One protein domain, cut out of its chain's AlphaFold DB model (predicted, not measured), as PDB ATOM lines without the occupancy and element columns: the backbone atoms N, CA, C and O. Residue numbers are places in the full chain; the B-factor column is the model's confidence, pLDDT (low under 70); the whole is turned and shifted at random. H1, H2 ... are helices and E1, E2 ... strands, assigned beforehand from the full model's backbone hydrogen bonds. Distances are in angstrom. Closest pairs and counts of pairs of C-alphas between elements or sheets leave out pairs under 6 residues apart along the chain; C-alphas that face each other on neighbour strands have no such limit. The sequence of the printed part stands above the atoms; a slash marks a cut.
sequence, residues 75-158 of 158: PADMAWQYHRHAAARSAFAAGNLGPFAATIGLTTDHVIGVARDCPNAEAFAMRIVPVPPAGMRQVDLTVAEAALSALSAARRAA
ATOM      1  N   PRO A  75      -3.545 -50.864 -25.890       96.31
ATOM      2  CA  PRO A  75      -3.149 -49.466 -26.106       96.31
ATOM      3  C   PRO A  75      -1.683 -49.244 -26.481       96.31
ATOM      4  O   PRO A  75      -1.385 -48.364 -27.281       96.31
ATOM      5  N   ALA A  76      -0.755 -50.039 -25.937       95.50
ATOM      6  CA  ALA A  76       0.662 -49.951 -26.309       95.50
ATOM      7  C   ALA A  76       0.918 -50.298 -27.789       95.50
ATOM      8  O   ALA A  76       1.761 -49.670 -28.428       95.50
ATOM      9  N   ASP A  77       0.158 -51.243 -28.344       96.62
ATOM     10  CA  ASP A  77       0.273 -51.668 -29.740       96.62
ATOM     11  C   ASP A  77      -0.289 -50.579 -30.668       96.62
ATOM     12  O   ASP A  77       0.339 -50.203 -31.662       96.62
ATOM     13  N   MET A  78      -1.416 -49.973 -30.273       94.19
ATOM     14  CA  MET A  78      -1.975 -48.796 -30.943       94.19
ATOM     15  C   MET A  78      -1.024 -47.595 -30.890       94.19
ATOM     16  O   MET A  78      -0.796 -46.936 -31.905       94.19
ATOM     17  N   ALA A  79      -0.429 -47.314 -29.727       93.56
ATOM     18  CA  ALA A  79       0.529 -46.224 -29.555       93.56
ATOM     19  C   ALA A  79       1.770 -46.424 -30.434       93.56
ATOM     20  O   ALA A  79       2.196 -45.485 -31.111       93.56
ATOM     21  N   TRP A  80       2.307 -47.648 -30.494       94.25
ATOM     22  CA  TRP A  80       3.382 -47.998 -31.424       94.25
ATOM     23  C   TRP A  80       2.992 -47.657 -32.864       94.25
ATOM     24  O   TRP A  80       3.736 -46.955 -33.553       94.25
ATOM     25  N   GLN A  81       1.800 -48.070 -33.305       93.69
ATOM     26  CA  GLN A  81       1.355 -47.835 -34.677       93.69
ATOM     27  C   GLN A  81       1.179 -46.338 -34.966       93.69
ATOM     28  O   GLN A  81       1.615 -45.844 -36.007       93.69
ATOM     29  N   TYR A  82       0.622 -45.573 -34.025       92.25
ATOM     30  CA  TYR A  82       0.500 -44.119 -34.145       92.25
ATOM     31  C   TYR A  82       1.858 -43.416 -34.226       92.25
ATOM     32  O   TYR A  82       2.030 -42.514 -35.052       92.25
ATOM     33  N   HIS A  83       2.840 -43.849 -33.433       93.56
ATOM     34  CA  HIS A  83       4.206 -43.339 -33.523       93.56
ATOM     35  C   HIS A  83       4.851 -43.668 -34.872       93.56
ATOM     36  O   HIS A  83       5.498 -42.800 -35.461       93.56
ATOM     37  N   ARG A  84       4.631 -44.873 -35.413       96.06
ATOM     38  CA  ARG A  84       5.120 -45.240 -36.750       96.06
ATOM     39  C   ARG A  84       4.448 -44.444 -37.860       96.06
ATOM     40  O   ARG A  84       5.157 -43.969 -38.740       96.06
ATOM     41  N   HIS A  85       3.142 -44.190 -37.783       94.75
ATOM     42  CA  HIS A  85       2.462 -43.283 -38.714       94.75
ATOM     43  C   HIS A  85       3.047 -41.867 -38.671       94.75
ATOM     44  O   HIS A  85       3.272 -41.255 -39.715       94.75
ATOM     45  N   ALA A  86       3.326 -41.335 -37.477       94.44
ATOM     46  CA  ALA A  86       3.955 -40.024 -37.342       94.44
ATOM     47  C   ALA A  86       5.369 -40.002 -37.947       94.44
ATOM     48  O   ALA A  86       5.684 -39.099 -38.719       94.44
ATOM     49  N   ALA A  87       6.186 -41.018 -37.661       96.62
ATOM     50  CA  ALA A  87       7.529 -41.147 -38.218       96.62
ATOM     51  C   ALA A  87       7.514 -41.284 -39.750       96.62
ATOM     52  O   ALA A  87       8.298 -40.620 -40.421       96.62
ATOM     53  N   ALA A  88       6.589 -42.076 -40.303       96.94
ATOM     54  CA  ALA A  88       6.413 -42.242 -41.743       96.94
ATOM     55  C   ALA A  88       6.113 -40.904 -42.429       96.94
ATOM     56  O   ALA A  88       6.752 -40.555 -43.421       96.94
ATOM     57  N   ARG A  89       5.185 -40.119 -41.861       96.25
ATOM     58  CA  ARG A  89       4.858 -38.784 -42.377       96.25
ATOM     59  C   ARG A  89       6.071 -37.859 -42.383       96.25
ATOM     60  O   ARG A  89       6.321 -37.199 -43.390       96.25
ATOM     61  N   SER A  90       6.824 -37.822 -41.284       96.88
ATOM     62  CA  SER A  90       8.030 -36.995 -41.173       96.88
ATOM     63  C   SER A  90       9.119 -37.430 -42.156       96.88
ATOM     64  O   SER A  90       9.713 -36.584 -42.817       96.88
ATOM     65  N   ALA A  91       9.350 -38.738 -42.301       97.62
ATOM     66  CA  ALA A  91      10.336 -39.287 -43.229       97.62
ATOM     67  C   ALA A  91       9.987 -38.972 -44.691       97.62
ATOM     68  O   ALA A  91      10.864 -38.569 -45.453       97.62
ATOM     69  N   PHE A  92       8.709 -39.098 -45.061       97.50
ATOM     70  CA  PHE A  92       8.213 -38.726 -46.386       97.50
ATOM     71  C   PHE A  92       8.418 -37.238 -46.665       97.50
ATOM     72  O   PHE A  92       8.973 -36.878 -47.698       97.50
ATOM     73  N   ALA A  93       8.021 -36.372 -45.728       96.06
ATOM     74  CA  ALA A  93       8.164 -34.925 -45.880       96.06
ATOM     75  C   ALA A  93       9.635 -34.482 -45.996       96.06
ATOM     76  O   ALA A  93       9.932 -33.540 -46.725       96.06
ATOM     77  N   ALA A  94      10.548 -35.167 -45.303       96.06
ATOM     78  CA  ALA A  94      11.982 -34.886 -45.338       96.06
ATOM     79  C   ALA A  94      12.731 -35.571 -46.500       96.06
ATOM     80  O   ALA A  94      13.929 -35.347 -46.656       96.06
ATOM     81  N   GLY A  95      12.078 -36.452 -47.270       94.75
ATOM     82  CA  GLY A  95      12.740 -37.275 -48.289       94.75
ATOM     83  C   GLY A  95      13.745 -38.293 -47.728       94.75
ATOM     84  O   GLY A  95      14.564 -38.823 -48.473       94.75
ATOM     85  N   ASN A  96      13.698 -38.585 -46.423       94.06
ATOM     86  CA  ASN A  96      14.673 -39.429 -45.727       94.06
ATOM     87  C   ASN A  96      14.072 -40.792 -45.347       94.06
ATOM     88  O   ASN A  96      13.814 -41.086 -44.178       94.06
ATOM     89  N   LEU A  97      13.800 -41.619 -46.360       96.56
ATOM     90  CA  LEU A  97      13.045 -42.870 -46.210       96.56
ATOM     91  C   LEU A  97      13.883 -44.069 -45.736       96.56
ATOM     92  O   LEU A  97      13.336 -44.978 -45.114       96.56
ATOM     93  N   GLY A  98      15.195 -44.075 -45.990       94.50
ATOM     94  CA  GLY A  98      16.081 -45.199 -45.658       94.50
ATOM     95  C   GLY A  98      16.119 -45.541 -44.162       94.50
ATOM     96  O   GLY A  98      15.813 -46.677 -43.799       94.50
ATOM     97  N   PRO A  99      16.407 -44.576 -43.265       95.31
ATOM     98  CA  PRO A  99      16.388 -44.821 -41.824       95.31
ATOM     99  C   PRO A  99      15.020 -45.286 -41.321       95.31
ATOM    100  O   PRO A  99      14.944 -46.150 -40.452       95.31
ATOM    101  N   PHE A 100      13.931 -44.751 -41.886       96.56
ATOM    102  CA  PHE A 100      12.576 -45.155 -41.519       96.56
ATOM    103  C   PHE A 100      12.279 -46.609 -41.906       96.56
ATOM    104  O   PHE A 100      11.697 -47.328 -41.090       96.56
ATOM    105  N   ALA A 101      12.721 -47.061 -43.084       96.12
ATOM    106  CA  ALA A 101      12.503 -48.424 -43.572       96.12
ATOM    107  C   ALA A 101      12.980 -49.486 -42.566       96.12
ATOM    108  O   ALA A 101      12.231 -50.406 -42.222       96.12
ATOM    109  N   ALA A 102      14.166 -49.281 -41.985       93.12
ATOM    110  CA  ALA A 102      14.717 -50.162 -40.958       93.12
ATOM    111  C   ALA A 102      13.829 -50.247 -39.701       93.12
ATOM    112  O   ALA A 102      13.710 -51.310 -39.097       93.12
ATOM    113  N   THR A 103      13.150 -49.157 -39.318       92.81
ATOM    114  CA  THR A 103      12.305 -49.131 -38.106       92.81
ATOM    115  C   THR A 103      11.025 -49.959 -38.208       92.81
ATOM    116  O   THR A 103      10.411 -50.256 -37.180       92.81
ATOM    117  N   ILE A 104      10.620 -50.304 -39.432       93.12
ATOM    118  CA  ILE A 104       9.437 -51.118 -39.733       93.12
ATOM    119  C   ILE A 104       9.802 -52.453 -40.400       93.12
ATOM    120  O   ILE A 104       8.910 -53.178 -40.824       93.12
ATOM    121  N   GLY A 105      11.095 -52.787 -40.479       92.62
ATOM    122  CA  GLY A 105      11.566 -54.062 -41.025       92.62
ATOM    123  C   GLY A 105      11.382 -54.217 -42.538       92.62
ATOM    124  O   GLY A 105      11.270 -55.343 -43.013       92.62
ATOM    125  N   LEU A 106      11.339 -53.115 -43.295       94.88
ATOM    126  CA  LEU A 106      11.219 -53.131 -44.758       94.88
ATOM    127  C   LEU A 106      12.519 -52.671 -45.424       94.88
ATOM    128  O   LEU A 106      13.339 -51.977 -44.822       94.88
ATOM    129  N   THR A 107      12.704 -53.039 -46.693       96.69
ATOM    130  CA  THR A 107      13.834 -52.547 -47.490       96.69
ATOM    131  C   THR A 107      13.605 -51.099 -47.916       96.69
ATOM    132  O   THR A 107      12.473 -50.680 -48.175       96.69
ATOM    133  N   THR A 108      14.690 -50.330 -48.041       97.19
ATOM    134  CA  THR A 108      14.630 -48.946 -48.538       97.19
ATOM    135  C   THR A 108      13.963 -48.868 -49.913       97.19
ATOM    136  O   THR A 108      13.112 -48.007 -50.122       97.19
ATOM    137  N   ASP A 109      14.277 -49.799 -50.818       97.44
ATOM    138  CA  ASP A 109      13.709 -49.830 -52.171       97.44
ATOM    139  C   ASP A 109      12.191 -50.015 -52.167       97.44
ATOM    140  O   ASP A 109      11.483 -49.315 -52.891       97.44
ATOM    141  N   HIS A 110      11.670 -50.907 -51.317       97.06
ATOM    142  CA  HIS A 110      10.229 -51.112 -51.196       97.06
ATOM    143  C   HIS A 110       9.531 -49.845 -50.689       97.06
ATOM    144  O   HIS A 110       8.531 -49.409 -51.260       97.06
ATOM    145  N   VAL A 111      10.092 -49.213 -49.655       97.50
ATOM    146  CA  VAL A 111       9.547 -47.976 -49.083       97.50
ATOM    147  C   VAL A 111       9.567 -46.833 -50.103       97.50
ATOM    148  O   VAL A 111       8.581 -46.104 -50.214       97.50
ATOM    149  N   ILE A 112      10.647 -46.691 -50.881       97.31
ATOM    150  CA  ILE A 112      10.738 -45.707 -51.972       97.31
ATOM    151  C   ILE A 112       9.689 -45.987 -53.050       97.31
ATOM    152  O   ILE A 112       9.033 -45.052 -53.505       97.31
ATOM    153  N   GLY A 113       9.516 -47.251 -53.450       97.19
ATOM    154  CA  GLY A 113       8.495 -47.649 -54.419       97.19
ATOM    155  C   GLY A 113       7.101 -47.217 -53.972       97.19
ATOM    156  O   GLY A 113       6.422 -46.489 -54.687       97.19
ATOM    157  N   VAL A 114       6.727 -47.554 -52.736       96.69
ATOM    158  CA  VAL A 114       5.432 -47.165 -52.161       96.69
ATOM    159  C   VAL A 114       5.289 -45.644 -52.078       96.69
ATOM    160  O   VAL A 114       4.225 -45.119 -52.398       96.69
ATOM    161  N   ALA A 115       6.339 -44.924 -51.673       97.12
ATOM    162  CA  ALA A 115       6.309 -43.467 -51.567       97.12
ATOM    163  C   ALA A 115       6.033 -42.778 -52.913       97.12
ATOM    164  O   ALA A 115       5.290 -41.799 -52.940       97.12
ATOM    165  N   ARG A 116       6.573 -43.298 -54.023       96.50
ATOM    166  CA  ARG A 116       6.330 -42.756 -55.374       96.50
ATOM    167  C   ARG A 116       4.854 -42.803 -55.774       96.50
ATOM    168  O   ARG A 116       4.383 -41.884 -56.433       96.50
ATOM    169  N   ASP A 117       4.127 -43.819 -55.314       94.94
ATOM    170  CA  ASP A 117       2.704 -44.019 -55.616       94.94
ATOM    171  C   ASP A 117       1.765 -43.321 -54.613       94.94
ATOM    172  O   ASP A 117       0.543 -43.531 -54.620       94.94
ATOM    173  N   CYS A 118       2.314 -42.539 -53.679       95.56
ATOM    174  CA  CYS A 118       1.540 -41.858 -52.648       95.56
ATOM    175  C   CYS A 118       1.402 -40.363 -52.958       95.56
ATOM    176  O   CYS A 118       2.409 -39.662 -53.045       95.56
ATOM    177  N   PRO A 119       0.169 -39.825 -53.039       94.56
ATOM    178  CA  PRO A 119      -0.046 -38.410 -53.345       94.56
ATOM    179  C   PRO A 119       0.415 -37.468 -52.224       94.56
ATOM    180  O   PRO A 119       0.566 -36.269 -52.448       94.56
ATOM    181  N   ASN A 120       0.594 -37.975 -51.000       94.81
ATOM    182  CA  ASN A 120       1.128 -37.223 -49.872       94.81
ATOM    183  C   ASN A 120       1.589 -38.140 -48.726       94.81
ATOM    184  O   ASN A 120       1.405 -39.358 -48.749       94.81
ATOM    185  N   ALA A 121       2.138 -37.508 -47.686       94.94
ATOM    186  CA  ALA A 121       2.645 -38.155 -46.484       94.94
ATOM    187  C   ALA A 121       1.597 -38.987 -45.718       94.94
ATOM    188  O   ALA A 121       1.963 -39.985 -45.103       94.94
ATOM    189  N   GLU A 122       0.314 -38.600 -45.731       93.50
ATOM    190  CA  GLU A 122      -0.736 -39.370 -45.047       93.50
ATOM    191  C   GLU A 122      -1.039 -40.662 -45.801       93.50
ATOM    192  O   GLU A 122      -1.039 -41.736 -45.202       93.50
ATOM    193  N   ALA A 123      -1.224 -40.567 -47.120       94.44
ATOM    194  CA  ALA A 123      -1.424 -41.725 -47.981       94.44
ATOM    195  C   ALA A 123      -0.260 -42.720 -47.859       94.44
ATOM    196  O   ALA A 123      -0.477 -43.928 -47.792       94.44
ATOM    197  N   PHE A 124       0.969 -42.200 -47.775       96.31
ATOM    198  CA  PHE A 124       2.160 -43.001 -47.529       96.31
ATOM    199  C   PHE A 124       2.125 -43.688 -46.165       96.31
ATOM    200  O   PHE A 124       2.256 -44.907 -46.105       96.31
ATOM    201  N   ALA A 125       1.898 -42.938 -45.084       95.12
ATOM    202  CA  ALA A 125       1.862 -43.492 -43.734       95.12
ATOM    203  C   ALA A 125       0.817 -44.608 -43.593       95.12
ATOM    204  O   ALA A 125       1.155 -45.681 -43.102       95.12
ATOM    205  N   MET A 126      -0.403 -44.385 -44.089       92.88
ATOM    206  CA  MET A 126      -1.499 -45.363 -44.044       92.88
ATOM    207  C   MET A 126      -1.236 -46.619 -44.888       92.88
ATOM    208  O   MET A 126      -1.846 -47.655 -44.649       92.88
ATOM    209  N   ARG A 127      -0.345 -46.545 -45.887       93.62
ATOM    210  CA  ARG A 127      -0.018 -47.668 -46.777       93.62
ATOM    211  C   ARG A 127       1.208 -48.456 -46.324       93.62
ATOM    212  O   ARG A 127       1.258 -49.658 -46.560       93.62
ATOM    213  N   ILE A 128       2.202 -47.788 -45.734       95.75
ATOM    214  CA  ILE A 128       3.510 -48.391 -45.442       95.75
ATOM    215  C   ILE A 128       3.643 -48.922 -44.016       95.75
ATOM    216  O   ILE A 128       4.446 -49.821 -43.775       95.75
ATOM    217  N   VAL A 129       2.918 -48.344 -43.055       95.25
ATOM    218  CA  VAL A 129       3.052 -48.733 -41.650       95.25
ATOM    219  C   VAL A 129       2.312 -50.049 -41.428       95.25
ATOM    220  O   VAL A 129       1.098 -50.102 -41.622       95.25
ATOM    221  N   PRO A 130       3.013 -51.117 -41.012       92.81
ATOM    222  CA  PRO A 130       2.375 -52.403 -40.806       92.81
ATOM    223  C   PRO A 130       1.595 -52.427 -39.485       92.81
ATOM    224  O   PRO A 130       1.603 -51.486 -38.681       92.81
ATOM    225  N   VAL A 131       0.943 -53.558 -39.229       91.94
ATOM    226  CA  VAL A 131       0.584 -53.927 -37.857       91.94
ATOM    227  C   VAL A 131       1.857 -54.068 -37.003       91.94
ATOM    228  O   VAL A 131       2.943 -54.283 -37.553       91.94
ATOM    229  N   PRO A 132       1.759 -53.947 -35.669       92.19
ATOM    230  CA  PRO A 132       2.893 -54.199 -34.787       92.19
ATOM    231  C   PRO A 132       3.542 -55.566 -35.071       92.19
ATOM    232  O   PRO A 132       2.820 -56.507 -35.402       92.19
ATOM    233  N   PRO A 133       4.874 -55.722 -34.916       86.88
ATOM    234  CA  PRO A 133       5.573 -56.960 -35.281       86.88
ATOM    235  C   PRO A 133       5.049 -58.224 -34.585       86.88
ATOM    236  O   PRO A 133       5.094 -59.304 -35.162       86.88
ATOM    237  N   ALA A 134       4.529 -58.089 -33.361       89.69
ATOM    238  CA  ALA A 134       3.917 -59.180 -32.598       89.69
ATOM    239  C   ALA A 134       2.403 -59.343 -32.861       89.69
ATOM    240  O   ALA A 134       1.726 -60.081 -32.150       89.69
ATOM    241  N   GLY A 135       1.863 -58.643 -33.861       93.19
ATOM    242  CA  GLY A 135       0.430 -58.512 -34.099       93.19
ATOM    243  C   GLY A 135      -0.236 -57.460 -33.209       93.19
ATOM    244  O   GLY A 135       0.369 -56.898 -32.296       93.19
ATOM    245  N   MET A 136      -1.505 -57.173 -33.504       95.31
ATOM    246  CA  MET A 136      -2.349 -56.298 -32.689       95.31
ATOM    247  C   MET A 136      -3.080 -57.139 -31.642       95.31
ATOM    248  O   MET A 136      -4.066 -57.806 -31.972       95.31
ATOM    249  N   ARG A 137      -2.610 -57.126 -30.393       96.75
ATOM    250  CA  ARG A 137      -3.233 -57.919 -29.324       96.75
ATOM    251  C   ARG A 137      -4.644 -57.412 -29.041       96.75
ATOM    252  O   ARG A 137      -4.838 -56.205 -28.911       96.75
ATOM    253  N   GLN A 138      -5.594 -58.334 -28.912       96.31
ATOM    254  CA  GLN A 138      -6.909 -58.057 -28.338       96.31
ATOM    255  C   GLN A 138      -6.860 -58.375 -26.844       96.31
ATOM    256  O   GLN A 138      -6.300 -59.398 -26.450       96.31
ATOM    257  N   VAL A 139      -7.366 -57.465 -26.019       96.00
ATOM    258  CA  VAL A 139      -7.416 -57.599 -24.560       96.00
ATOM    259  C   VAL A 139      -8.740 -57.076 -24.030       96.00
ATOM    260  O   VAL A 139      -9.342 -56.193 -24.640       96.00
ATOM    261  N   ASP A 140      -9.153 -57.564 -22.866       95.25
ATOM    262  CA  ASP A 140     -10.327 -57.042 -22.173       95.25
ATOM    263  C   ASP A 140     -10.217 -55.536 -21.916       95.25
ATOM    264  O   ASP A 140      -9.141 -55.012 -21.602       95.25
ATOM    265  N   LEU A 141     -11.357 -54.847 -21.967       93.69
ATOM    266  CA  LEU A 141     -11.451 -53.404 -21.764       93.69
ATOM    267  C   LEU A 141     -10.761 -52.947 -20.471       93.69
ATOM    268  O   LEU A 141      -9.984 -51.998 -20.508       93.69
ATOM    269  N   THR A 142     -10.945 -53.658 -19.356       93.88
ATOM    270  CA  THR A 142     -10.296 -53.334 -18.073       93.88
ATOM    271  C   THR A 142      -8.764 -53.364 -18.170       93.88
ATOM    272  O   THR A 142      -8.074 -52.517 -17.598       93.88
ATOM    273  N   VAL A 143      -8.207 -54.325 -18.917       96.44
ATOM    274  CA  VAL A 143      -6.758 -54.426 -19.156       96.44
ATOM    275  C   VAL A 143      -6.290 -53.270 -20.038       96.44
ATOM    276  O   VAL A 143      -5.256 -52.656 -19.760       96.44
ATOM    277  N   ALA A 144      -7.062 -52.930 -21.072       97.00
ATOM    278  CA  ALA A 144      -6.772 -51.784 -21.921       97.00
ATOM    279  C   ALA A 144      -6.807 -50.461 -21.136       97.00
ATOM    280  O   ALA A 144      -5.891 -49.654 -21.259       97.00
ATOM    281  N   GLU A 145      -7.797 -50.236 -20.275       96.19
ATOM    282  CA  GLU A 145      -7.889 -49.023 -19.454       96.19
ATOM    283  C   GLU A 145      -6.672 -48.860 -18.532       96.19
ATOM    284  O   GLU A 145      -6.074 -47.780 -18.473       96.19
ATOM    285  N   ALA A 146      -6.238 -49.943 -17.879       96.75
ATOM    286  CA  ALA A 146      -5.036 -49.936 -17.048       96.75
ATOM    287  C   ALA A 146      -3.771 -49.606 -17.863       96.75
ATOM    288  O   ALA A 146      -2.977 -48.744 -17.469       96.75
ATOM    289  N   ALA A 147      -3.600 -50.234 -19.032       96.81
ATOM    290  CA  ALA A 147      -2.471 -49.969 -19.923       96.81
ATOM    291  C   ALA A 147      -2.468 -48.521 -20.450       96.81
ATOM    292  O   ALA A 147      -1.416 -47.877 -20.506       96.81
ATOM    293  N   LEU A 148      -3.636 -47.978 -20.803       94.94
ATOM    294  CA  LEU A 148      -3.784 -46.597 -21.264       94.94
ATOM    295  C   LEU A 148      -3.461 -45.587 -20.155       94.94
ATOM    296  O   LEU A 148      -2.795 -44.579 -20.413       94.94
ATOM    297  N   SER A 149      -3.897 -45.864 -18.924       95.62
ATOM    298  CA  SER A 149      -3.585 -45.037 -17.756       95.62
ATOM    299  C   SER A 149      -2.074 -44.959 -17.519       95.62
ATOM    300  O   SER A 149      -1.523 -43.862 -17.386       95.62
ATOM    301  N   ALA A 150      -1.375 -46.100 -17.586       95.69
ATOM    302  CA  ALA A 150       0.079 -46.159 -17.444       95.69
ATOM    303  C   ALA A 150       0.813 -45.348 -18.531       95.69
ATOM    304  O   ALA A 150       1.688 -44.540 -18.213       95.69
ATOM    305  N   LEU A 151       0.417 -45.487 -19.803       93.75
ATOM    306  CA  LEU A 151       0.979 -44.700 -20.914       93.75
ATOM    307  C   LEU A 151       0.751 -43.192 -20.728       93.75
ATOM    308  O   LEU A 151       1.649 -42.379 -20.962       93.75
ATOM    309  N   SER A 152      -0.443 -42.812 -20.278       91.06
ATOM    310  CA  SER A 152      -0.813 -41.410 -20.058       91.06
ATOM    311  C   SER A 152      -0.077 -40.793 -18.867       91.06
ATOM    312  O   SER A 152       0.223 -39.598 -18.871       91.06
ATOM    313  N   ALA A 153       0.227 -41.585 -17.836       91.19
ATOM    314  CA  ALA A 153       1.062 -41.158 -16.719       91.19
ATOM    315  C   ALA A 153       2.520 -40.956 -17.155       91.19
ATOM    316  O   ALA A 153       3.082 -39.894 -16.893       91.19
ATOM    317  N   ALA A 154       3.097 -41.911 -17.893       85.75
ATOM    318  CA  ALA A 154       4.468 -41.816 -18.396       85.75
ATOM    319  C   ALA A 154       4.684 -40.570 -19.273       85.75
ATOM    320  O   ALA A 154       5.679 -39.870 -19.116       85.75
ATOM    321  N   ARG A 155       3.717 -40.232 -20.138       80.25
ATOM    322  CA  ARG A 155       3.772 -39.024 -20.979       80.25
ATOM    323  C   ARG A 155       3.741 -37.716 -20.183       80.25
ATOM    324  O   ARG A 155       4.277 -36.729 -20.659       80.25
ATOM    325  N   ARG A 156       3.086 -37.677 -19.020       78.25
ATOM    326  CA  ARG A 156       3.054 -36.473 -18.168       78.25
ATOM    327  C   ARG A 156       4.352 -36.264 -17.385       78.25
ATOM    328  O   ARG A 156       4.573 -35.161 -16.904       78.25
ATOM    329  N   ALA A 157       5.154 -37.314 -17.220       61.88
ATOM    330  CA  ALA A 157       6.405 -37.278 -16.466       61.88
ATOM    331  C   ALA A 157       7.644 -36.956 -17.328       61.88
ATOM    332  O   ALA A 157       8.701 -36.692 -16.762       61.88
ATOM    333  N   ALA A 158       7.519 -37.013 -18.660       57.19
ATOM    334  CA  ALA A 158       8.568 -36.719 -19.642       57.19
ATOM    335  C   ALA A 158       8.440 -35.292 -20.188       57.19
ATOM    336  O   ALA A 158       9.497 -34.693 -20.483       57.19
TER     337      ALA A 158
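What this domain is: This is residues 75 to 158 of the 158 residues of an uncharacterized protein of Sphingomonas sp. Leaf9 (UniProt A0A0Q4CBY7). A long helix, H1, makes a shaft with three short helices, H2, H3 and H4, clustered at its last end and H5 set slantwise at its first. Residues 129 to 137 and E1 lead back from the cluster to H5, whose residues 152 to 157 stick out. The 84 printed residues, ordered H1 H2 H3 H4 E1 H5, are mostly helix and loose, radius of gyration of the C-alphas 14.8 A, spanning 42 by 27 by 21 A.

How they stand to each other: H1, residues 75 to 94, is the hub. Its residues 84 to 93 touch H4, residues 121 to 128, at a steep tilt of 55 degrees, opposite ways; the closest C-alphas, Arg 89 and Ala 121, are 4.7 A apart. Its residues 87 to 91 touch H2, residues 97 to 103, in a helical hairpin at a shallow tilt of 17 degrees; the closest C-alphas, Ala 91 and Leu 97, are 5.4 A apart. H3, residues 108 to 116, touches H2, closest C-alphas Gly 98 and Thr 108, 4.9 A, and H4, closest Ala 115 and Phe 124, 5.8 A. Residues 75 to 76 of H1 touch H5, residues 141 to 157, at a steep tilt of 50 degrees; the closest C-alphas, Pro 75 and Leu 148, are 5.7 A apart. Every O i to N i+4 pair is within hydrogen-bond range in H1, H3, H4 and H5; H2 has 1 of 3, and 3 of 4 O i to N i+3 pairs.

Where its parts are: H1 runs 28.5 A from C-alpha 75 at (-3.149, -49.466, -26.106); H5 runs 24.6 A to C-alpha 157 at (6.405, -37.278, -16.466). E1, residues 138 to 140, pairs with no named strand.

The domain as a whole: The C-alphas farthest apart, Arg 116 and Thr 142, are 42.2 A apart. The printed part has no cut and no long link; pLDDT is under 70 at residues 157 to 158.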